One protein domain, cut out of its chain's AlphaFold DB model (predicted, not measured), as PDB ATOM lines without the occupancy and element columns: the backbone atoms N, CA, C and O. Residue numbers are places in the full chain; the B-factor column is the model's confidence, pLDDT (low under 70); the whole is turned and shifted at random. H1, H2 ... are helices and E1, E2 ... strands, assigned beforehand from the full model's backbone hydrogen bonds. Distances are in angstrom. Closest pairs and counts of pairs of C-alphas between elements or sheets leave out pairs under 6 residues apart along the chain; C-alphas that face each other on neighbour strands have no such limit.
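Overview. This is residues 2 to 166 of the 194 residues of the protein "SPDY domain-containing protein" of Streptomyces laurentii (UniProt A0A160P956). The domain is one broad, twisted wall of ten antiparallel strands, with H2 and H4 side by side over one face and the other face bare of named helices. Two five-strand meanders, each strand the antiparallel neighbour of the one before, join side by side at E5 and E10; H1 grazes the sheet near E1 and E2, and H3 near E6 and E7. The printed part has 165 residues and is mixed, with four named helices and ten named strands in the order H1 E1 E2 E3 E4 E5 H2 H3 E6 E7 E8 E9 E10 H4; the sheet's order is E1 E2 E3 E4 E5 E10 E9 E8 E7 E6. It is compact, with a radius of gyration of the C-alphas of 15.8 A and spans of 46 by 37 by 30 A.

Arrangement. H1, residues 2 to 6, only grazes the sheet; its closest C-alphas to E1, residues 11 to 15, are those of Leu 5 and Trp 11, 6.8 A apart. E1 is an edge strand and forms a hairpin with E2, residues 21 to 26, with N 12 and O 25 2.8 A apart. E5, residues 59 to 65, of the one meander and E10, residues 144 to 148, of the other are antiparallel neighbours, with 172 degrees between their directions and N 64 and O 147 2.8 A apart, within hydrogen-bond range. H2, residues 71 to 80, runs along the strands at a height over the sheet of 9.6 A. H4, residues 154 to 164, runs along the strands on the same face, at a height of 9.8 A. H2 and H4 touch at Ala 76 and Leu 160, their closest C-alphas, 6.0 A apart, with a shallow tilt of 23 degrees, opposite ways. H3, residues 92 to 98, only grazes the sheet and touches H4 at a steep tilt of 38 degrees, the same way; the closest C-alphas are those of Pro 92 and Asp 154, 5.0 A apart. In H1, H2, H3 and H4 every O i to N i+4 pair is within hydrogen-bond range.

Along the chain. H1 begins at C-alpha 2 (31.525, 25.977, -4.941). E3, residues 31 to 36, is 17.0 A long, E4, residues 47 to 52, 16.5 A, and E5 16.9 A. H2 is 14.5 A long. E6, residues 102 to 105, E7, 110 to 113, E8, 119 to 123, and E9, 131 to 135, precede E10. H4 is 15.5 A long and ends at C-alpha 164 (50.968, 37.085, -2.996).

Size, cuts and confidence. The C-alphas farthest apart, of Trp 17 and Leu 107, are 47.6 A apart. The printed part has no cut, and the link from H2 to H3 is long. Mean pLDDT of the printed part is 76.8; residues 2 to 19 and 82 to 92 are among those under 70.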
ATOM      1  N   GLN A   2      31.871  27.419  -5.005       45.44
ATOM      2  CA  GLN A   2      31.525  25.977  -4.941       45.44
ATOM      3  C   GLN A   2      32.375  25.061  -5.847       45.44
ATOM      4  O   GLN A   2      32.579  23.897  -5.524       45.44
ATOM      5  N   GLY A   3      32.900  25.577  -6.963       49.47
ATOM      6  CA  GLY A   3      33.755  24.796  -7.867       49.47
ATOM      7  C   GLY A   3      35.088  24.363  -7.252       49.47
ATOM      8  O   GLY A   3      35.635  23.353  -7.668       49.47
ATOM      9  N   LEU A   4      35.569  25.083  -6.236       51.81
ATOM     10  CA  LEU A   4      36.924  24.937  -5.708       51.81
ATOM     11  C   LEU A   4      37.066  23.750  -4.750       51.81
ATOM     12  O   LEU A   4      38.042  23.006  -4.794       51.81
ATOM     13  N   LEU A   5      36.025  23.518  -3.949       53.62
ATOM     14  CA  LEU A   5      35.888  22.309  -3.138       53.62
ATOM     15  C   LEU A   5      35.518  21.088  -4.002       53.62
ATOM     16  O   LEU A   5      35.883  19.969  -3.664       53.62
ATOM     17  N   ARG A   6      34.849  21.300  -5.148       48.78
ATOM     18  CA  ARG A   6      34.444  20.231  -6.081       48.78
ATOM     19  C   ARG A   6      35.560  19.749  -7.008       48.78
ATOM     20  O   ARG A   6      35.531  18.597  -7.423       48.78
ATOM     21  N   SER A   7      36.528  20.597  -7.350       44.47
ATOM     22  CA  SER A   7      37.606  20.263  -8.294       44.47
ATOM     23  C   SER A   7      38.683  19.335  -7.722       44.47
ATOM     24  O   SER A   7      39.541  18.871  -8.467       44.47
ATOM     25  N   GLY A   8      38.660  19.045  -6.418       45.78
ATOM     26  CA  GLY A   8      39.547  18.066  -5.798       45.78
ATOM     27  C   GLY A   8      38.770  16.826  -5.382       45.78
ATOM     28  O   GLY A   8      38.118  16.853  -4.344       45.78
ATOM     29  N   SER A   9      38.910  15.727  -6.123       48.38
ATOM     30  CA  SER A   9      38.289  14.399  -5.925       48.38
ATOM     31  C   SER A   9      38.600  13.692  -4.585       48.38
ATOM     32  O   SER A   9      38.463  12.480  -4.470       48.38
ATOM     33  N   ARG A  10      39.071  14.440  -3.584       54.84
ATOM     34  CA  ARG A  10      39.591  14.010  -2.279       54.84
ATOM     35  C   ARG A  10      38.844  14.621  -1.088       54.84
ATOM     36  O   ARG A  10      39.105  14.222   0.043       54.84
ATOM     37  N   TRP A  11      37.961  15.592  -1.331       60.19
ATOM     38  CA  TRP A  11      37.164  16.252  -0.300       60.19
ATOM     39  C   TRP A  11      35.780  15.605  -0.205       60.19
ATOM     40  O   TRP A  11      35.026  15.599  -1.176       60.19
ATOM     41  N   GLY A  12      35.437  15.074   0.967       58.12
ATOM     42  CA  GLY A  12      34.060  14.722   1.300       58.12
ATOM     43  C   GLY A  12      33.297  15.991   1.677       58.12
ATOM     44  O   GLY A  12      33.631  16.629   2.677       58.12
ATOM     45  N   GLU A  13      32.308  16.385   0.869       63.44
ATOM     46  CA  GLU A  13      31.418  17.515   1.174       63.44
ATOM     47  C   GLU A  13      30.328  17.050   2.149       63.44
ATOM     48  O   GLU A  13      29.526  16.173   1.826       63.44
ATOM     49  N   TYR A  14      30.265  17.675   3.322       59.12
ATOM     50  CA  TYR A  14      29.158  17.552   4.263       59.12
ATOM     51  C   TYR A  14      28.473  18.917   4.375       59.12
ATOM     52  O   TYR A  14      29.039  19.900   4.860       59.12
ATOM     53  N   ARG A  15      27.231  19.009   3.898       56.28
ATOM     54  CA  ARG A  15      26.398  20.194   4.135       56.28
ATOM     55  C   ARG A  15      25.702  20.065   5.479       56.28
ATOM     56  O   ARG A  15      25.091  19.034   5.752       56.28
ATOM     57  N   ASN A  16      25.759  21.123   6.283       55.50
ATOM     58  CA  ASN A  16      24.933  21.209   7.481       55.50
ATOM     59  C   ASN A  16      23.460  21.456   7.113       55.50
ATOM     60  O   ASN A  16      23.144  22.030   6.068       55.50
ATOM     61  N   TRP A  17      22.574  21.003   8.003       44.66
ATOM     62  CA  TRP A  17      21.117  20.904   7.828       44.66
ATOM     63  C   TRP A  17      20.403  22.238   7.529       44.66
ATOM     64  O   TRP A  17      19.304  22.230   6.985       44.66
ATOM     65  N   ASP A  18      21.016  23.383   7.838       67.75
ATOM     66  CA  ASP A  18      20.438  24.714   7.612       67.75
ATOM     67  C   ASP A  18      20.930  25.414   6.332       67.75
ATOM     68  O   ASP A  18      20.474  26.514   6.023       67.75
ATOM     69  N   GLY A  19      21.860  24.804   5.588       64.75
ATOM     70  CA  GLY A  19      22.441  25.375   4.370       64.75
ATOM     71  C   GLY A  19      23.340  26.601   4.580       64.75
ATOM     72  O   GLY A  19      23.874  27.112   3.599       64.75
ATOM     73  N   LYS A  20      23.551  27.055   5.824       71.12
ATOM     74  CA  LYS A  20      24.331  28.268   6.136       71.12
ATOM     75  C   LYS A  20      25.828  28.019   6.161       71.12
ATOM     76  O   LYS A  20      26.612  28.933   5.938       71.12
ATOM     77  N   LYS A  21      26.237  26.773   6.402       76.00
ATOM     78  CA  LYS A  21      27.645  26.377   6.479       76.00
ATOM     79  C   LYS A  21      27.928  25.143   5.637       76.00
ATOM     80  O   LYS A  21      27.168  24.171   5.650       76.00
ATOM     81  N   THR A  22      29.049  25.168   4.926       78.12
ATOM     82  CA  THR A  22      29.602  23.991   4.248       78.12
ATOM     83  C   THR A  22      30.834  23.518   4.996       78.12
ATOM     84  O   THR A  22      31.768  24.291   5.185       78.12
ATOM     85  N   LEU A  23      30.847  22.243   5.381       76.81
ATOM     86  CA  LEU A  23      32.016  21.575   5.934       76.81
ATOM     87  C   LEU A  23      32.585  20.627   4.874       76.81
ATOM     88  O   LEU A  23      31.869  19.815   4.294       76.81
ATOM     89  N   ALA A  24      33.881  20.713   4.623       77.44
ATOM     90  CA  ALA A  24      34.607  19.760   3.800       77.44
ATOM     91  C   ALA A  24      35.732  19.136   4.626       77.44
ATOM     92  O   ALA A  24      36.474  19.838   5.317       77.44
ATOM     93  N   ALA A  25      35.862  17.816   4.546       69.00
ATOM     94  CA  ALA A  25      36.976  17.079   5.131       69.00
ATOM     95  C   ALA A  25      37.762  16.384   4.019       69.00
ATOM     96  O   ALA A  25      37.172  15.866   3.067       69.00
ATOM     97  N   LEU A  26      39.088  16.384   4.120       65.94
ATOM     98  CA  LEU A  26      39.917  15.535   3.268       65.94
ATOM     99  C   LEU A  26      39.689  14.069   3.678       65.94
ATOM    100  O   LEU A  26      39.356  13.833   4.832       65.94
ATOM    101  N   GLY A  27      39.836  13.102   2.762       59.00
ATOM    102  CA  GLY A  27      39.503  11.675   2.965       59.00
ATOM    103  C   GLY A  27      39.924  11.010   4.295       59.00
ATOM    104  O   GLY A  27      39.311  10.014   4.670       59.00
ATOM    105  N   ASP A  28      40.893  11.583   5.021       59.69
ATOM    106  CA  ASP A  28      41.148  11.369   6.453       59.69
ATOM    107  C   ASP A  28      40.808  12.680   7.227       59.69
ATOM    108  O   ASP A  28      41.384  13.727   6.903       59.69
ATOM    109  N   PRO A  29      39.880  12.710   8.216       62.53
ATOM    110  CA  PRO A  29      39.302  13.935   8.794       62.53
ATOM    111  C   PRO A  29      40.240  14.731   9.718       62.53
ATOM    112  O   PRO A  29      39.779  15.559  10.516       62.53
ATOM    113  N   THR A  30      41.542  14.494   9.604       74.06
ATOM    114  CA  THR A  30      42.610  15.298  10.196       74.06
ATOM    115  C   THR A  30      42.695  16.686   9.567       74.06
ATOM    116  O   THR A  30      43.195  17.595  10.214       74.06
ATOM    117  N   ALA A  31      42.162  16.897   8.361       78.44
ATOM    118  CA  ALA A  31      42.056  18.210   7.725       78.44
ATOM    119  C   ALA A  31      40.588  18.608   7.507       78.44
ATOM    120  O   ALA A  31      39.813  17.856   6.907       78.44
ATOM    121  N   ARG A  32      40.207  19.802   7.976       82.56
ATOM    122  CA  ARG A  32      38.833  20.325   7.917       82.56
ATOM    123  C   ARG A  32      38.800  21.745   7.380       82.56
ATOM    124  O   ARG A  32      39.656  22.567   7.702       82.56
ATOM    125  N   VAL A  33      37.772  22.020   6.593       86.56
ATOM    126  CA  VAL A  33      37.478  23.334   6.032       86.56
ATOM    127  C   VAL A  33      36.011  23.632   6.281       86.56
ATOM    128  O   VAL A  33      35.143  22.875   5.858       86.56
ATOM    129  N   GLU A  34      35.733  24.736   6.952       87.81
ATOM    130  CA  GLU A  34      34.397  25.276   7.148       87.81
ATOM    131  C   GLU A  34      34.271  26.572   6.353       87.81
ATOM    132  O   GLU A  34      35.152  27.431   6.415       87.81
ATOM    133  N   PHE A  35      33.178  26.703   5.610       86.75
ATOM    134  CA  PHE A  35      32.801  27.920   4.910       86.75
ATOM    135  C   PHE A  35      31.439  28.401   5.408       86.75
ATOM    136  O   PHE A  35      30.456  27.660   5.322       86.75
ATOM    137  N   ASP A  36      31.393  29.629   5.915       85.88
ATOM    138  CA  ASP A  36      30.177  30.311   6.342       85.88
ATOM    139  C   ASP A  36      29.610  31.136   5.179       85.88
ATOM    140  O   ASP A  36      30.207  32.120   4.730       85.88
ATOM    141  N   HIS A  37      28.449  30.720   4.669       80.88
ATOM    142  CA  HIS A  37      27.784  31.395   3.559       80.88
ATOM    143  C   HIS A  37      27.179  32.724   3.970       80.88
ATOM    144  O   HIS A  37      26.896  33.508   3.073       80.88
ATOM    145  N   GLU A  38      26.993  33.006   5.258       86.88
ATOM    146  CA  GLU A  38      26.371  34.233   5.765       86.88
ATOM    147  C   GLU A  38      27.399  35.294   6.171       86.88
ATOM    148  O   GLU A  38      27.028  36.443   6.404       86.88
ATOM    149  N   ALA A  39      28.692  34.956   6.186       87.25
ATOM    150  CA  ALA A  39      29.754  35.930   6.399       87.25
ATOM    151  C   ALA A  39      29.741  36.979   5.270       87.25
ATOM    152  O   ALA A  39      29.897  36.664   4.079       87.25
ATOM    153  N   ARG A  40      29.507  38.243   5.636       82.56
ATOM    154  CA  ARG A  40      29.334  39.363   4.692       82.56
ATOM    155  C   ARG A  40      30.113  40.601   5.106       82.56
ATOM    156  O   ARG A  40      30.541  41.350   4.232       82.56
ATOM    157  N   HIS A  41      30.314  40.823   6.401       86.25
ATOM    158  CA  HIS A  41      31.140  41.921   6.877       86.25
ATOM    159  C   HIS A  41      32.620  41.578   6.742       86.25
ATOM    160  O   HIS A  41      33.047  40.457   6.991       86.25
ATOM    161  N   ARG A  42      33.435  42.582   6.412       81.19
ATOM    162  CA  ARG A  42      34.892  42.440   6.234       81.19
ATOM    163  C   ARG A  42      35.631  41.846   7.443       81.19
ATOM    164  O   ARG A  42      36.745  41.372   7.290       81.19
ATOM    165  N   THR A  43      35.031  41.902   8.630       85.31
ATOM    166  CA  THR A  43      35.580  41.358   9.881       85.31
ATOM    167  C   THR A  43      35.010  39.990  10.252       85.31
ATOM    168  O   THR A  43      35.491  39.386  11.208       85.31
ATOM    169  N   ASP A  44      33.984  39.513   9.543       88.44
ATOM    170  CA  ASP A  44      33.430  38.178   9.763       88.44
ATOM    171  C   ASP A  44      34.468  37.116   9.392       88.44
ATOM    172  O   ASP A  44      35.377  37.358   8.598       88.44
ATOM    173  N   ILE A  45      34.309  35.908   9.927       91.50
ATOM    174  CA  ILE A  45      35.096  34.747   9.505       91.50
ATOM    175  C   ILE A  45      34.285  34.011   8.443       91.50
ATOM    176  O   ILE A  45      33.277  33.383   8.751       91.50
ATOM    177  N   ALA A  46      34.730  34.089   7.190       90.75
ATOM    178  CA  ALA A  46      34.110  33.362   6.088       90.75
ATOM    179  C   ALA A  46      34.643  31.935   5.981       90.75
ATOM    180  O   ALA A  46      33.882  31.024   5.674       90.75
ATOM    181  N   TRP A  47      35.936  31.729   6.235       91.25
ATOM    182  CA  TRP A  47      36.557  30.410   6.157       91.25
ATOM    183  C   TRP A  47      37.300  30.079   7.438       91.25
ATOM    184  O   TRP A  47      38.037  30.909   7.968       91.25
ATOM    185  N   THR A  48      37.175  28.832   7.876       90.88
ATOM    186  CA  THR A  48      38.054  28.233   8.878       90.88
ATOM    187  C   THR A  48      38.699  26.997   8.277       90.88
ATOM    188  O   THR A  48      38.015  26.085   7.827       90.88
ATOM    189  N   ILE A  49      40.024  26.967   8.261       87.69
ATOM    190  CA  ILE A  49      40.840  25.877   7.731       87.69
ATOM    191  C   ILE A  49      41.669  25.357   8.900       87.69
ATOM    192  O   ILE A  49      42.345  26.142   9.557       87.69
ATOM    193  N   ALA A  50      41.612  24.064   9.197       86.81
ATOM    194  CA  ALA A  50      42.323  23.507  10.343       86.81
ATOM    195  C   ALA A  50      42.849  22.099  10.077       86.81
ATOM    196  O   ALA A  50      42.210  21.300   9.388       86.81
ATOM    197  N   GLN A  51      43.996  21.801  10.684       83.06
ATOM    198  CA  GLN A  51      44.572  20.463  10.740       83.06
ATOM    199  C   GLN A  51      44.641  19.973  12.189       83.06
ATOM    200  O   GLN A  51      44.890  20.760  13.103       83.06
ATOM    201  N   TYR A  52      44.448  18.675  12.387       82.81
ATOM    202  CA  TYR A  52      44.382  17.988  13.670       82.81
ATOM    203  C   TYR A  52      45.331  16.787  13.692       82.81
ATOM    204  O   TYR A  52      45.554  16.159  12.658       82.81
ATOM    205  N   ASP A  53      45.834  16.438  14.876       79.12
ATOM    206  CA  ASP A  53      46.745  15.306  15.130       79.12
ATOM    207  C   ASP A  53      46.027  13.936  15.148       79.12
ATOM    208  O   ASP A  53      46.313  13.047  15.942       79.12
ATOM    209  N   GLY A  54      44.991  13.780  14.324       72.69
ATOM    210  CA  GLY A  54      44.114  12.609  14.310       72.69
ATOM    211  C   GLY A  54      42.631  12.977  14.265       72.69
ATOM    212  O   GLY A  54      42.250  14.146  14.299       72.69
ATOM    213  N   HIS A  55      41.769  11.961  14.218       68.44
ATOM    214  CA  HIS A  55      40.313  12.136  14.103       68.44
ATOM    215  C   HIS A  55      39.692  12.953  15.251       68.44
ATOM    216  O   HIS A  55      38.760  13.733  15.029       68.44
ATOM    217  N   VAL A  56      40.212  12.769  16.469       72.12
ATOM    218  CA  VAL A  56      39.804  13.465  17.707       72.12
ATOM    219  C   VAL A  56      41.018  14.140  18.373       72.12
ATOM    220  O   VAL A  56      41.013  14.405  19.570       72.12
ATOM    221  N   GLY A  57      42.089  14.360  17.604       72.25
ATOM    222  CA  GLY A  57      43.351  14.902  18.105       72.25
ATOM    223  C   GLY A  57      43.300  16.406  18.363       72.25
ATOM    224  O   GLY A  57      42.331  17.094  18.023       72.25
ATOM    225  N   GLU A  58      44.374  16.933  18.944       78.81
ATOM    226  CA  GLU A  58      44.534  18.375  19.119       78.81
ATOM    227  C   GLU A  58      44.715  19.083  17.774       78.81
ATOM    228  O   GLU A  58      45.169  18.506  16.783       78.81
ATOM    229  N   ARG A  59      44.343  20.364  17.732       81.94
ATOM    230  CA  ARG A  59      44.482  21.191  16.534       81.94
ATOM    231  C   ARG A  59      45.950  21.564  16.334       81.94
ATOM    232  O   ARG A  59      46.476  22.399  17.066       81.94
ATOM    233  N   LEU A  60      46.571  20.996  15.306       80.69
ATOM    234  CA  LEU A  60      47.957  21.259  14.930       80.69
ATOM    235  C   LEU A  60      48.135  22.678  14.402       80.69
ATOM    236  O   LEU A  60      49.059  23.363  14.819       80.69
ATOM    237  N   TRP A  61      47.247  23.156  13.531       84.38
ATOM    238  CA  TRP A  61      47.220  24.561  13.115       84.38
ATOM    239  C   TRP A  61      45.839  24.973  12.614       84.38
ATOM    240  O   TRP A  61      44.986  24.133  12.314       84.38
ATOM    241  N   ALA A  62      45.618  26.283  12.546       87.12
ATOM    242  CA  ALA A  62      44.405  26.863  11.995       87.12
ATOM    243  C   ALA A  62      44.696  28.130  11.194       87.12
ATOM    244  O   ALA A  62      45.614  28.884  11.520       87.12
ATOM    245  N   ALA A  63      43.857  28.374  10.195       89.75
ATOM    246  CA  ALA A  63      43.697  29.648   9.527       89.75
ATOM    247  C   ALA A  63      42.227  30.062   9.573       89.75
ATOM    248  O   ALA A  63      41.339  29.253   9.303       89.75
ATOM    249  N   THR A  64      41.976  31.331   9.864       92.50
ATOM    250  CA  THR A  64      40.673  31.962   9.650       92.50
ATOM    251  C   THR A  64      40.819  33.051   8.602       92.50
ATOM    252  O   THR A  64      41.817  33.771   8.583       92.50
ATOM    253  N   LEU A  65      39.872  33.113   7.671       92.94
ATOM    254  CA  LEU A  65      39.916  34.029   6.539       92.94
ATOM    255  C   LEU A  65      38.616  34.826   6.495       92.94
ATOM    256  O   LEU A  65      37.527  34.265   6.664       92.94
ATOM    257  N   THR A  66      38.727  36.126   6.258       93.06
ATOM    258  CA  THR A  66      37.568  37.016   6.149       93.06
ATOM    259  C   THR A  66      36.857  36.863   4.803       93.06
ATOM    260  O   THR A  66      37.407  36.290   3.853       93.06
ATOM    261  N   PRO A  67      35.645  37.426   4.643       85.56
ATOM    262  CA  PRO A  67      35.108  37.702   3.319       85.56
ATOM    263  C   PRO A  67      36.122  38.468   2.459       85.56
ATOM    264  O   PRO A  67      36.956  39.214   2.970       85.56
ATOM    265  N   HIS A  68      36.045  38.272   1.143       88.69
ATOM    266  CA  HIS A  68      36.904  38.907   0.132       88.69
ATOM    267  C   HIS A  68      38.375  38.479   0.089       88.69
ATOM    268  O   HIS A  68      39.111  39.017  -0.741       88.69
ATOM    269  N   THR A  69      38.815  37.493   0.881       89.19
ATOM    270  CA  THR A  69      40.159  36.933   0.680       89.19
ATOM    271  C   THR A  69      40.325  36.444  -0.769       89.19
ATOM    272  O   THR A  69      39.472  35.692  -1.256       89.19
ATOM    273  N   PRO A  70      41.396  36.858  -1.477       89.44
ATOM    274  CA  PRO A  70      41.667  36.418  -2.837       89.44
ATOM    275  C   PRO A  70      41.641  34.896  -2.967       89.44
ATOM    276  O   PRO A  70      42.266  34.182  -2.184       89.44
ATOM    277  N   VAL A  71      40.958  34.405  -4.003       85.25
ATOM    278  CA  VAL A  71      40.773  32.964  -4.236       85.25
ATOM    279  C   VAL A  71      42.107  32.220  -4.288       85.25
ATOM    280  O   VAL A  71      42.232  31.174  -3.672       85.25
ATOM    281  N   ALA A  72      43.138  32.789  -4.918       85.62
ATOM    282  CA  ALA A  72      44.448  32.144  -4.979       85.62
ATOM    283  C   ALA A  72      45.100  31.945  -3.595       85.62
ATOM    284  O   ALA A  72      45.818  30.967  -3.405       85.62
ATOM    285  N   LEU A  73      44.833  32.815  -2.611       86.88
ATOM    286  CA  LEU A  73      45.318  32.622  -1.237       86.88
ATOM    287  C   LEU A  73      44.532  31.536  -0.502       86.88
ATOM    288  O   LEU A  73      45.124  30.764   0.252       86.88
ATOM    289  N   ILE A  74      43.224  31.446  -0.753       86.12
ATOM    290  CA  ILE A  74      42.395  30.338  -0.262       86.12
ATOM    291  C   ILE A  74      42.935  29.018  -0.838       86.12
ATOM    292  O   ILE A  74      43.188  28.078  -0.089       86.12
ATOM    293  N   ASP A  75      43.212  28.968  -2.142       84.00
ATOM    294  CA  ASP A  75      43.752  27.787  -2.826       84.00
ATOM    295  C   ASP A  75      45.117  27.390  -2.282       84.00
ATOM    296  O   ASP A  75      45.368  26.210  -2.046       84.00
ATOM    297  N   ALA A  76      45.991  28.369  -2.050       83.94
ATOM    298  CA  ALA A  76      47.296  28.143  -1.451       83.94
ATOM    299  C   ALA A  76      47.171  27.529  -0.050       83.94
ATOM    300  O   ALA A  76      47.831  26.529   0.226       83.94
ATOM    301  N   ALA A  77      46.286  28.055   0.804       83.44
ATOM    302  CA  ALA A  77      46.032  27.488   2.130       83.44
ATOM    303  C   ALA A  77      45.474  26.053   2.052       83.44
ATOM    304  O   ALA A  77      45.889  25.174   2.807       83.44
ATOM    305  N   LEU A  78      44.555  25.795   1.116       81.19
ATOM    306  CA  LEU A  78      43.954  24.475   0.914       81.19
ATOM    307  C   LEU A  78      44.936  23.454   0.334       81.19
ATOM    308  O   LEU A  78      44.849  22.273   0.661       81.19
ATOM    309  N   GLN A  79      45.864  23.868  -0.528       78.12
ATOM    310  CA  GLN A  79      46.883  22.978  -1.088       78.12
ATOM    311  C   GLN A  79      47.819  22.446  -0.001       78.12
ATOM    312  O   GLN A  79      48.150  21.259  -0.033       78.12
ATOM    313  N   GLU A  80      48.169  23.268   0.987       74.12
ATOM    314  CA  GLU A  80      49.032  22.856   2.100       74.12
ATOM    315  C   GLU A  80      48.390  21.780   2.986       74.12
ATOM    316  O   GLU A  80      49.094  20.898   3.467       74.12
ATOM    317  N   LEU A  81      47.057  21.754   3.120       70.12
ATOM    318  CA  LEU A  81      46.355  20.657   3.811       70.12
ATOM    319  C   LEU A  81      46.482  19.302   3.108       70.12
ATOM    320  O   LEU A  81      46.115  18.272   3.665       70.12
ATOM    321  N   THR A  82      46.944  19.298   1.864       62.84
ATOM    322  CA  THR A  82      46.916  18.118   1.002       62.84
ATOM    323  C   THR A  82      48.291  17.692   0.504       62.84
ATOM    324  O   THR A  82      48.400  16.744  -0.276       62.84
ATOM    325  N   ALA A  83      49.331  18.406   0.932       60.25
ATOM    326  CA  ALA A  83      50.717  18.039   0.713       60.25
ATOM    327  C   ALA A  83      51.145  16.974   1.748       60.25
ATOM    328  O   ALA A  83      50.625  16.968   2.865       60.25
ATOM    329  N   PRO A  84      52.068  16.056   1.405       53.78
ATOM    330  CA  PRO A  84      52.570  15.063   2.352       53.78
ATOM    331  C   PRO A  84      53.180  15.712   3.611       53.78
ATOM    332  O   PRO A  84      53.683  16.838   3.527       53.78
ATOM    333  N   PRO A  85      53.165  15.009   4.765       50.53
ATOM    334  CA  PRO A  85      53.603  15.558   6.044       50.53
ATOM    335  C   PRO A  85      55.040  16.086   5.979       50.53
ATOM    336  O   PRO A  85      55.925  15.538   5.318       50.53
ATOM    337  N   PHE A  86      55.229  17.222   6.638       54.19
ATOM    338  CA  PHE A  86      56.323  18.152   6.408       54.19
ATOM    339  C   PHE A  86      57.701  17.629   6.849       54.19
ATOM    340  O   PHE A  86      57.872  17.131   7.956       54.19
ATOM    341  N   GLY A  87      58.719  17.860   6.011       38.59
ATOM    342  CA  GLY A  87      60.132  17.817   6.400       38.59
ATOM    343  C   GLY A  87      60.724  19.216   6.615       38.59
ATOM    344  O   GLY A  87      60.669  20.032   5.688       38.59
ATOM    345  N   GLY A  88      61.299  19.430   7.805       43.66
ATOM    346  CA  GLY A  88      62.364  20.390   8.146       43.66
ATOM    347  C   GLY A  88      61.994  21.879   8.314       43.66
ATOM    348  O   GLY A  88      61.188  22.393   7.536       43.66
ATOM    349  N   PRO A  89      62.618  22.596   9.276       40.91
ATOM    350  CA  PRO A  89      62.409  24.028   9.473       40.91
ATOM    351  C   PRO A  89      63.029  24.810   8.311       40.91
ATOM    352  O   PRO A  89      64.243  24.801   8.109       40.91
ATOM    353  N   ALA A  90      62.197  25.502   7.539       55.75
ATOM    354  CA  ALA A  90      62.653  26.538   6.624       55.75
ATOM    355  C   ALA A  90      62.368  27.874   7.303       55.75
ATOM    356  O   ALA A  90      61.236  28.114   7.685       55.75
ATOM    357  N   ASN A  91      63.359  28.747   7.477       64.62
ATOM    358  CA  ASN A  91      63.117  30.036   8.122       64.62
ATOM    359  C   ASN A  91      62.134  30.868   7.259       64.62
ATOM    360  O   ASN A  91      62.496  31.249   6.142       64.62
ATOM    361  N   PRO A  92      60.909  31.172   7.729       65.88
ATOM    362  CA  PRO A  92      59.874  31.806   6.909       65.88
ATOM    363  C   PRO A  92      60.307  33.215   6.497       65.88
ATOM    364  O   PRO A  92      60.012  33.670   5.393       65.88
ATOM    365  N   THR A  93      61.103  33.869   7.348       73.38
ATOM    366  CA  THR A  93      61.673  35.190   7.071       73.38
ATOM    367  C   THR A  93      62.682  35.166   5.924       73.38
ATOM    368  O   THR A  93      62.787  36.149   5.198       73.38
ATOM    369  N   GLU A  94      63.371  34.046   5.695       75.31
ATOM    370  CA  GLU A  94      64.313  33.905   4.581       75.31
ATOM    371  C   GLU A  94      63.582  33.799   3.240       75.31
ATOM    372  O   GLU A  94      63.983  34.418   2.256       75.31
ATOM    373  N   ASN A  95      62.458  33.077   3.204       72.88
ATOM    374  CA  ASN A  95      61.615  33.008   2.010       72.88
ATOM    375  C   ASN A  95      60.972  34.365   1.695       72.88
ATOM    376  O   ASN A  95      60.954  34.770   0.535       72.88
ATOM    377  N   LEU A  96      60.512  35.091   2.721       77.69
ATOM    378  CA  LEU A  96      60.001  36.458   2.579       77.69
ATOM    379  C   LEU A  96      61.075  37.395   2.008       77.69
ATOM    380  O   LEU A  96      60.833  38.076   1.012       77.69
ATOM    381  N   ARG A  97      62.290  37.368   2.568       81.31
ATOM    382  CA  ARG A  97      63.432  38.151   2.066       81.31
ATOM    383  C   ARG A  97      63.776  37.809   0.622       81.31
ATOM    384  O   ARG A  97      63.946  38.712  -0.192       81.31
ATOM    385  N   ARG A  98      63.838  36.519   0.276       78.50
ATOM    386  CA  ARG A  98      64.105  36.062  -1.098       78.50
ATOM    387  C   ARG A  98      63.019  36.499  -2.079       78.50
ATOM    388  O   ARG A  98      63.328  36.782  -3.229       78.50
ATOM    389  N   ALA A  99      61.772  36.576  -1.622       75.75
ATOM    390  CA  ALA A  99      60.649  37.105  -2.388       75.75
ATOM    391  C   ALA A  99      60.619  38.647  -2.448       75.75
ATOM    392  O   ALA A  99      59.677  39.209  -2.999       75.75
ATOM    393  N   GLY A 100      61.622  39.338  -1.890       82.62
ATOM    394  CA  GLY A 100      61.740  40.797  -1.923       82.62
ATOM    395  C   GLY A 100      60.858  41.528  -0.912       82.62
ATOM    396  O   GLY A 100      60.643  42.731  -1.052       82.62
ATOM    397  N   TRP A 101      60.318  40.826   0.088       88.12
ATOM    398  CA  TRP A 101      59.529  41.466   1.134       88.12
ATOM    399  C   TRP A 101      60.420  42.303   2.048       88.12
ATOM    400  O   TRP A 101      61.508  41.881   2.455       88.12
ATOM    401  N   HIS A 102      59.920  43.476   2.410       87.94
ATOM    402  CA  HIS A 102      60.594  44.414   3.298       87.94
ATOM    403  C   HIS A 102      60.147  44.146   4.727       87.94
ATOM    404  O   HIS A 102      58.958  43.972   4.955       87.94
ATOM    405  N   THR A 103      61.076  44.091   5.678       89.62
ATOM    406  CA  THR A 103      60.753  43.830   7.086       89.62
ATOM    407  C   THR A 103      60.935  45.083   7.924       89.62
ATOM    408  O   THR A 103      61.959  45.757   7.812       89.62
ATOM    409  N   GLU A 104      59.972  45.346   8.798       88.69
ATOM    410  CA  GLU A 104      60.081  46.325   9.872       88.69
ATOM    411  C   GLU A 104      59.915  45.584  11.201       88.69
ATOM    412  O   GLU A 104      58.981  44.807  11.406       88.69
ATOM    413  N   ASN A 105      60.885  45.762  12.096       85.88
ATOM    414  CA  ASN A 105      60.856  45.154  13.420       85.88
ATOM    415  C   ASN A 105      60.518  46.231  14.442       85.88
ATOM    416  O   ASN A 105      61.232  47.227  14.555       85.88
ATOM    417  N   HIS A 106      59.461  45.992  15.203       80.25
ATOM    418  CA  HIS A 106      59.059  46.789  16.350       80.25
ATOM    419  C   HIS A 106      59.402  46.025  17.637       80.25
ATOM    420  O   HIS A 106      59.831  44.868  17.599       80.25
ATOM    421  N   LEU A 107      59.267  46.681  18.791       79.38
ATOM    422  CA  LEU A 107      59.599  46.069  20.085       79.38
ATOM    423  C   LEU A 107      58.671  44.896  20.436       79.38
ATOM    424  O   LEU A 107      59.083  43.963  21.117       79.38
ATOM    425  N   ASP A 108      57.432  44.956  19.964       82.75
ATOM    426  CA  ASP A 108      56.318  44.081  20.322       82.75
ATOM    427  C   ASP A 108      55.755  43.301  19.125       82.75
ATOM    428  O   ASP A 108      54.958  42.387  19.306       82.75
ATOM    429  N   HIS A 109      56.162  43.617  17.896       83.19
ATOM    430  CA  HIS A 109      55.714  42.915  16.698       83.19
ATOM    431  C   HIS A 109      56.701  43.076  15.538       83.19
ATOM    432  O   HIS A 109      57.580  43.934  15.546       83.19
ATOM    433  N   SER A 110      56.550  42.249  14.510       87.88
ATOM    434  CA  SER A 110      57.294  42.391  13.256       87.88
ATOM    435  C   SER A 110      56.310  42.449  12.103       87.88
ATOM    436  O   SER A 110      55.342  41.687  12.078       87.88
ATOM    437  N   THR A 111      56.563  43.318  11.136       90.31
ATOM    438  CA  THR A 111      55.792  43.393   9.899       90.31
ATOM    439  C   THR A 111      56.691  43.077   8.709       90.31
ATOM    440  O   THR A 111      57.900  43.333   8.704       90.31
ATOM    441  N   TRP A 112      56.100  42.450   7.701       90.44
ATOM    442  CA  TRP A 112      56.697  42.235   6.398       90.44
ATOM    443  C   TRP A 112      55.732  42.751   5.349       90.44
ATOM    444  O   TRP A 112      54.577  42.337   5.317       90.44
ATOM    445  N   THR A 113      56.228  43.592   4.460       90.31
ATOM    446  CA  THR A 113      55.441  44.213   3.402       90.31
ATOM    447  C   THR A 113      55.890  43.662   2.058       90.31
ATOM    448  O   THR A 113      57.094  43.565   1.787       90.31
ATOM    449  N   SER A 114      54.932  43.282   1.216       87.69
ATOM    450  CA  SER A 114      55.189  42.765  -0.126       87.69
ATOM    451  C   SER A 114      55.970  43.778  -0.982       87.69
ATOM    452  O   SER A 114      55.942  44.982  -0.704       87.69
ATOM    453  N   PRO A 115      56.693  43.339  -2.031       82.56
ATOM    454  CA  PRO A 115      57.486  44.238  -2.880       82.56
ATOM    455  C   PRO A 115      56.693  45.408  -3.482       82.56
ATOM    456  O   PRO A 115      57.227  46.500  -3.659       82.56
ATOM    457  N   ASP A 116      55.415  45.181  -3.777       80.19
ATOM    458  CA  ASP A 116      54.466  46.157  -4.320       80.19
ATOM    459  C   ASP A 116      53.730  46.969  -3.237       80.19
ATOM    460  O   ASP A 116      52.980  47.885  -3.562       80.19
ATOM    461  N   ARG A 117      53.970  46.661  -1.956       82.38
ATOM    462  CA  ARG A 117      53.384  47.316  -0.778       82.38
ATOM    463  C   ARG A 117      51.863  47.235  -0.680       82.38
ATOM    464  O   ARG A 117      51.248  48.072  -0.029       82.38
ATOM    465  N   THR A 118      51.260  46.233  -1.310       83.75
ATOM    466  CA  THR A 118      49.804  46.029  -1.273       83.75
ATOM    467  C   THR A 118      49.363  45.060  -0.179       83.75
ATOM    468  O   THR A 118      48.193  45.062   0.212       83.75
ATOM    469  N   ILE A 119      50.282  44.219   0.302       89.00
ATOM    470  CA  ILE A 119      50.003  43.149   1.255       89.00
ATOM    471  C   ILE A 119      51.016  43.207   2.390       89.00
ATOM    472  O   ILE A 119      52.223  43.327   2.170       89.00
ATOM    473  N   THR A 120      50.512  43.041   3.607       90.94
ATOM    474  CA  THR A 120      51.329  43.028   4.815       90.94
ATOM    475  C   THR A 120      51.091  41.741   5.588       90.94
ATOM    476  O   THR A 120      49.961  41.295   5.781       90.94
ATOM    477  N   LEU A 121      52.178  41.141   6.052       90.06
ATOM    478  CA  LEU A 121      52.196  40.062   7.021       90.06
ATOM    479  C   LEU A 121      52.670  40.650   8.348       90.06
ATOM    480  O   LEU A 121      53.773  41.174   8.427       90.06
ATOM    481  N   ALA A 122      51.863  40.563   9.393       89.75
ATOM    482  CA  ALA A 122      52.228  40.957  10.746       89.75
ATOM    483  C   ALA A 122      52.410  39.717  11.623       89.75
ATOM    484  O   ALA A 122      51.652  38.750  11.512       89.75
ATOM    485  N   ARG A 123      53.402  39.753  12.511       87.38
ATOM    486  CA  ARG A 123      53.619  38.763  13.565       87.38
ATOM    487  C   ARG A 123      53.503  39.428  14.924       87.38
ATOM    488  O   ARG A 123      54.323  40.284  15.249       87.38
ATOM    489  N   SER A 124      52.572  38.943  15.734       83.56
ATOM    490  CA  SER A 124      52.367  39.380  17.114       83.56
ATOM    491  C   SER A 124      52.664  38.214  18.067       83.56
ATOM    492  O   SER A 124      52.029  37.161  17.961       83.56
ATOM    493  N   PRO A 125      53.639  38.338  18.983       70.94
ATOM    494  CA  PRO A 125      54.109  37.231  19.815       70.94
ATOM    495  C   PRO A 125      53.073  36.757  20.845       70.94
ATOM    496  O   PRO A 125      53.051  35.554  21.126       70.94
ATOM    497  N   ASP A 126      52.210  37.662  21.321       69.44
ATOM    498  CA  ASP A 126      51.313  37.477  22.477       69.44
ATOM    499  C   ASP A 126      49.883  37.036  22.131       69.44
ATOM    500  O   ASP A 126      49.006  37.002  22.992       69.44
ATOM    501  N   THR A 127      49.613  36.693  20.871       71.69
ATOM    502  CA  THR A 127      48.261  36.324  20.425       71.69
ATOM    503  C   THR A 127      48.193  34.874  19.958       71.69
ATOM    504  O   THR A 127      49.165  34.312  19.448       71.69
ATOM    505  N   THR A 128      47.021  34.249  20.122       70.69
ATOM    506  CA  THR A 128      46.743  32.906  19.581       70.69
ATOM    507  C   THR A 128      46.884  32.885  18.055       70.69
ATOM    508  O   THR A 128      47.422  31.923  17.500       70.69
ATOM    509  N   ASP A 129      46.479  33.978  17.404       75.12
ATOM    510  CA  ASP A 129      46.655  34.238  15.974       75.12
ATOM    511  C   ASP A 129      47.966  34.981  15.715       75.12
ATOM    512  O   ASP A 129      47.992  36.142  15.304       75.12
ATOM    513  N   ARG A 130      49.078  34.299  15.993       81.69
ATOM    514  CA  ARG A 130      50.424  34.882  15.947       81.69
ATOM    515  C   ARG A 130      50.759  35.560  14.622       81.69
ATOM    516  O   ARG A 130      51.612  36.444  14.624       81.69
ATOM    517  N   TRP A 131      50.157  35.137  13.512       88.00
ATOM    518  CA  TRP A 131      50.419  35.711  12.196       88.00
ATOM    519  C   TRP A 131      49.137  36.219  11.551       88.00
ATOM    520  O   TRP A 131      48.143  35.499  11.484       88.00
ATOM    521  N   THR A 132      49.178  37.434  11.017       91.19
ATOM    522  CA  THR A 132      48.065  38.036  10.279       91.19
ATOM    523  C   THR A 132      48.559  38.537   8.931       91.19
ATOM    524  O   THR A 132      49.373  39.451   8.872       91.19
ATOM    525  N   LEU A 133      48.072  37.943   7.845       91.44
ATOM    526  CA  LEU A 133      48.290  38.408   6.476       91.44
ATOM    527  C   LEU A 133      47.061  39.199   6.033       91.44
ATOM    528  O   LEU A 133      45.953  38.677   6.114       91.44
ATOM    529  N   TYR A 134      47.224  40.419   5.547       91.69
ATOM    530  CA  TYR A 134      46.094  41.251   5.144       91.69
ATOM    531  C   TYR A 134      46.419  42.111   3.927       91.69
ATOM    532  O   TYR A 134      47.574  42.463   3.683       91.69
ATOM    533  N   GLY A 135      45.377  42.439   3.165       88.88
ATOM    534  CA  GLY A 135      45.427  43.427   2.091       88.88
ATOM    535  C   GLY A 135      44.577  44.643   2.447       88.88
ATOM    536  O   GLY A 135      43.429  44.494   2.873       88.88
ATOM    537  N   GLY A 136      45.134  45.840   2.272       83.44
ATOM    538  CA  GLY A 136      44.535  47.115   2.679       83.44
ATOM    539  C   GLY A 136      45.528  48.000   3.438       83.44
ATOM    540  O   GLY A 136      46.684  47.622   3.613       83.44
ATOM    541  N   ASP A 137      45.075  49.169   3.891       76.56
ATOM    542  CA  ASP A 137      45.950  50.190   4.487       76.56
ATOM    543  C   ASP A 137      46.472  49.825   5.886       76.56
ATOM    544  O   ASP A 137      47.563  50.230   6.281       76.56
ATOM    545  N   SER A 138      45.690  49.072   6.664       78.25
ATOM    546  CA  SER A 138      46.030  48.672   8.032       78.25
ATOM    547  C   SER A 138      45.278  47.393   8.422       78.25
ATOM    548  O   SER A 138      44.287  47.059   7.767       78.25
ATOM    549  N   PRO A 139      45.686  46.666   9.481       74.38
ATOM    550  CA  PRO A 139      44.977  45.457   9.901       74.38
ATOM    551  C   PRO A 139      43.526  45.751  10.327       74.38
ATOM    552  O   PRO A 139      42.635  44.953  10.045       74.38
ATOM    553  N   ASP A 140      43.261  46.921  10.919       76.94
ATOM    554  CA  ASP A 140      41.911  47.350  11.326       76.94
ATOM    555  C   ASP A 140      41.032  47.806  10.149       76.94
ATOM    556  O   ASP A 140      39.800  47.840  10.238       76.94
ATOM    557  N   GLN A 141      41.661  48.177   9.032       81.25
ATOM    558  CA  GLN A 141      40.997  48.619   7.803       81.25
ATOM    559  C   GLN A 141      41.228  47.653   6.640       81.25
ATOM    560  O   GLN A 141      41.043  48.018   5.478       81.25
ATOM    561  N   ALA A 142      41.599  46.412   6.948       86.25
ATOM    562  CA  ALA A 142      41.863  45.400   5.950       86.25
ATOM    563  C   ALA A 142      40.614  45.146   5.093       86.25
ATOM    564  O   ALA A 142      39.497  44.981   5.595       86.25
ATOM    565  N   VAL A 143      40.814  45.096   3.778       89.81
ATOM    566  CA  VAL A 143      39.792  44.665   2.816       89.81
ATOM    567  C   VAL A 143      39.567  43.159   2.949       89.81
ATOM    568  O   VAL A 143      38.449  42.677   2.785       89.81
ATOM    569  N   TRP A 144      40.632  42.428   3.276       91.75
ATOM    570  CA  TRP A 144      40.602  41.023   3.653       91.75
ATOM    571  C   TRP A 144      41.762  40.700   4.597       91.75
ATOM    572  O   TRP A 144      42.824  41.320   4.516       91.75
ATOM    573  N   ALA A 145      41.588  39.689   5.444       92.38
ATOM    574  CA  ALA A 145      42.626  39.185   6.330       92.38
ATOM    575  C   ALA A 145      42.613  37.653   6.414       92.38
ATOM    576  O   ALA A 145      41.573  37.005   6.300       92.38
ATOM    577  N   ILE A 146      43.796  37.090   6.640       92.12
ATOM    578  CA  ILE A 146      44.053  35.695   6.979       92.12
ATOM    579  C   ILE A 146      44.790  35.698   8.314       92.12
ATOM    580  O   ILE A 146      45.908  36.202   8.411       92.12
ATOM    581  N   ARG A 147      44.175  35.123   9.340       91.81
ATOM    582  CA  ARG A 147      44.753  34.971  10.678       91.81
ATOM    583  C   ARG A 147      45.177  33.525  10.861       91.81
ATOM    584  O   ARG A 147      44.366  32.623  10.665       91.81
ATOM    585  N   LEU A 148      46.439  33.305  11.205       88.81
ATOM    586  CA  LEU A 148      47.049  31.987  11.348       88.81
ATOM    587  C   LEU A 148      47.480  31.766  12.796       88.81
ATOM    588  O   LEU A 148      48.033  32.664  13.441       88.81
ATOM    589  N   SER A 149      47.286  30.544  13.284       86.12
ATOM    590  CA  SER A 149      47.689  30.163  14.634       86.12
ATOM    591  C   SER A 149      49.207  30.227  14.835       86.12
ATOM    592  O   SER A 149      49.997  30.121  13.897       86.12
ATOM    593  N   ALA A 150      49.641  30.319  16.094       78.88
ATOM    594  CA  ALA A 150      51.061  30.281  16.467       78.88
ATOM    595  C   ALA A 150      51.822  29.026  16.014       78.88
ATOM    596  O   ALA A 150      53.042  29.075  15.873       78.88
ATOM    597  N   SER A 151      51.099  27.931  15.802       76.94
ATOM    598  CA  SER A 151      51.600  26.621  15.396       76.94
ATOM    599  C   SER A 151      51.622  26.399  13.880       76.94
ATOM    600  O   SER A 151      51.934  25.298  13.430       76.94
ATOM    601  N   VAL A 152      51.277  27.416  13.080       78.62
ATOM    602  CA  VAL A 152      51.361  27.326  11.618       78.62
ATOM    603  C   VAL A 152      52.793  27.005  11.182       78.62
ATOM    604  O   VAL A 152      53.755  27.562  11.714       78.62
ATOM    605  N   SER A 153      52.945  26.097  10.216       73.62
ATOM    606  CA  SER A 153      54.268  25.730   9.714       73.62
ATOM    607  C   SER A 153      54.863  26.845   8.852       73.62
ATOM    608  O   SER A 153      54.158  27.566   8.138       73.62
ATOM    609  N   ASP A 154      56.190  26.948   8.846       74.62
ATOM    610  CA  ASP A 154      56.894  27.944   8.035       74.62
ATOM    611  C   ASP A 154      56.654  27.770   6.530       74.62
ATOM    612  O   ASP A 154      56.715  28.732   5.765       74.62
ATOM    613  N   LYS A 155      56.361  26.539   6.094       74.00
ATOM    614  CA  LYS A 155      56.016  26.225   4.703       74.00
ATOM    615  C   LYS A 155      54.671  26.818   4.307       74.00
ATOM    616  O   LYS A 155      54.594  27.411   3.235       74.00
ATOM    617  N   VAL A 156      53.665  26.753   5.182       78.56
ATOM    618  CA  VAL A 156      52.366  27.408   4.959       78.56
ATOM    619  C   VAL A 156      52.557  28.920   4.852       78.56
ATOM    620  O   VAL A 156      52.078  29.532   3.897       78.56
ATOM    621  N   LEU A 157      53.327  29.517   5.769       79.94
ATOM    622  CA  LEU A 157      53.653  30.947   5.718       79.94
ATOM    623  C   LEU A 157      54.374  31.321   4.418       79.94
ATOM    624  O   LEU A 157      53.974  32.264   3.740       79.94
ATOM    625  N   ALA A 158      55.401  30.563   4.035       77.69
ATOM    626  CA  ALA A 158      56.167  30.804   2.819       77.69
ATOM    627  C   ALA A 158      55.330  30.614   1.548       77.69
ATOM    628  O   ALA A 158      55.484  31.377   0.597       77.69
ATOM    629  N   ARG A 159      54.427  29.627   1.521       81.12
ATOM    630  CA  ARG A 159      53.524  29.384   0.392       81.12
ATOM    631  C   ARG A 159      52.523  30.518   0.236       81.12
ATOM    632  O   ARG A 159      52.362  31.020  -0.875       81.12
ATOM    633  N   LEU A 160      51.881  30.941   1.327       83.00
ATOM    634  CA  LEU A 160      50.962  32.078   1.314       83.00
ATOM    635  C   LEU A 160      51.687  33.340   0.851       83.00
ATOM    636  O   LEU A 160      51.240  33.982  -0.095       83.00
ATOM    637  N   ALA A 161      52.855  33.626   1.425       78.38
ATOM    638  CA  ALA A 161      53.674  34.765   1.038       78.38
ATOM    639  C   ALA A 161      54.113  34.714  -0.433       78.38
ATOM    640  O   ALA A 161      53.980  35.704  -1.146       78.38
ATOM    641  N   GLY A 162      54.577  33.566  -0.930       74.31
ATOM    642  CA  GLY A 162      54.951  33.401  -2.338       74.31
ATOM    643  C   GLY A 162      53.763  33.551  -3.292       74.31
ATOM    644  O   GLY A 162      53.918  34.075  -4.391       74.31
ATOM    645  N   THR A 163      52.562  33.162  -2.857       79.00
ATOM    646  CA  THR A 163      51.331  33.307  -3.652       79.00
ATOM    647  C   THR A 163      50.953  34.773  -3.846       79.00
ATOM    648  O   THR A 163      50.447  35.132  -4.906       79.00
ATOM    649  N   THR A 164      51.252  35.644  -2.874       73.75
ATOM    650  CA  THR A 164      50.968  37.085  -2.996       73.75
ATOM    651  C   THR A 164      51.679  37.740  -4.181       73.75
ATOM    652  O   THR A 164      51.102  38.606  -4.830       73.75
ATOM    653  N   VAL A 165      52.885  37.270  -4.525       63.22
ATOM    654  CA  VAL A 165      53.698  37.805  -5.629       63.22
ATOM    655  C   VAL A 165      52.998  37.607  -6.985       63.22
ATOM    656  O   VAL A 165      53.272  38.331  -7.936       63.22
ATOM    657  N   GLY A 166      52.054  36.660  -7.072       56.53
ATOM    658  CA  GLY A 166      51.248  36.379  -8.262       56.53
ATOM    659  C   GLY A 166      49.829  36.960  -8.254       56.53
ATOM    660  O   GLY A 166      49.078  36.675  -9.181       56.53
TER     661      GLY A 166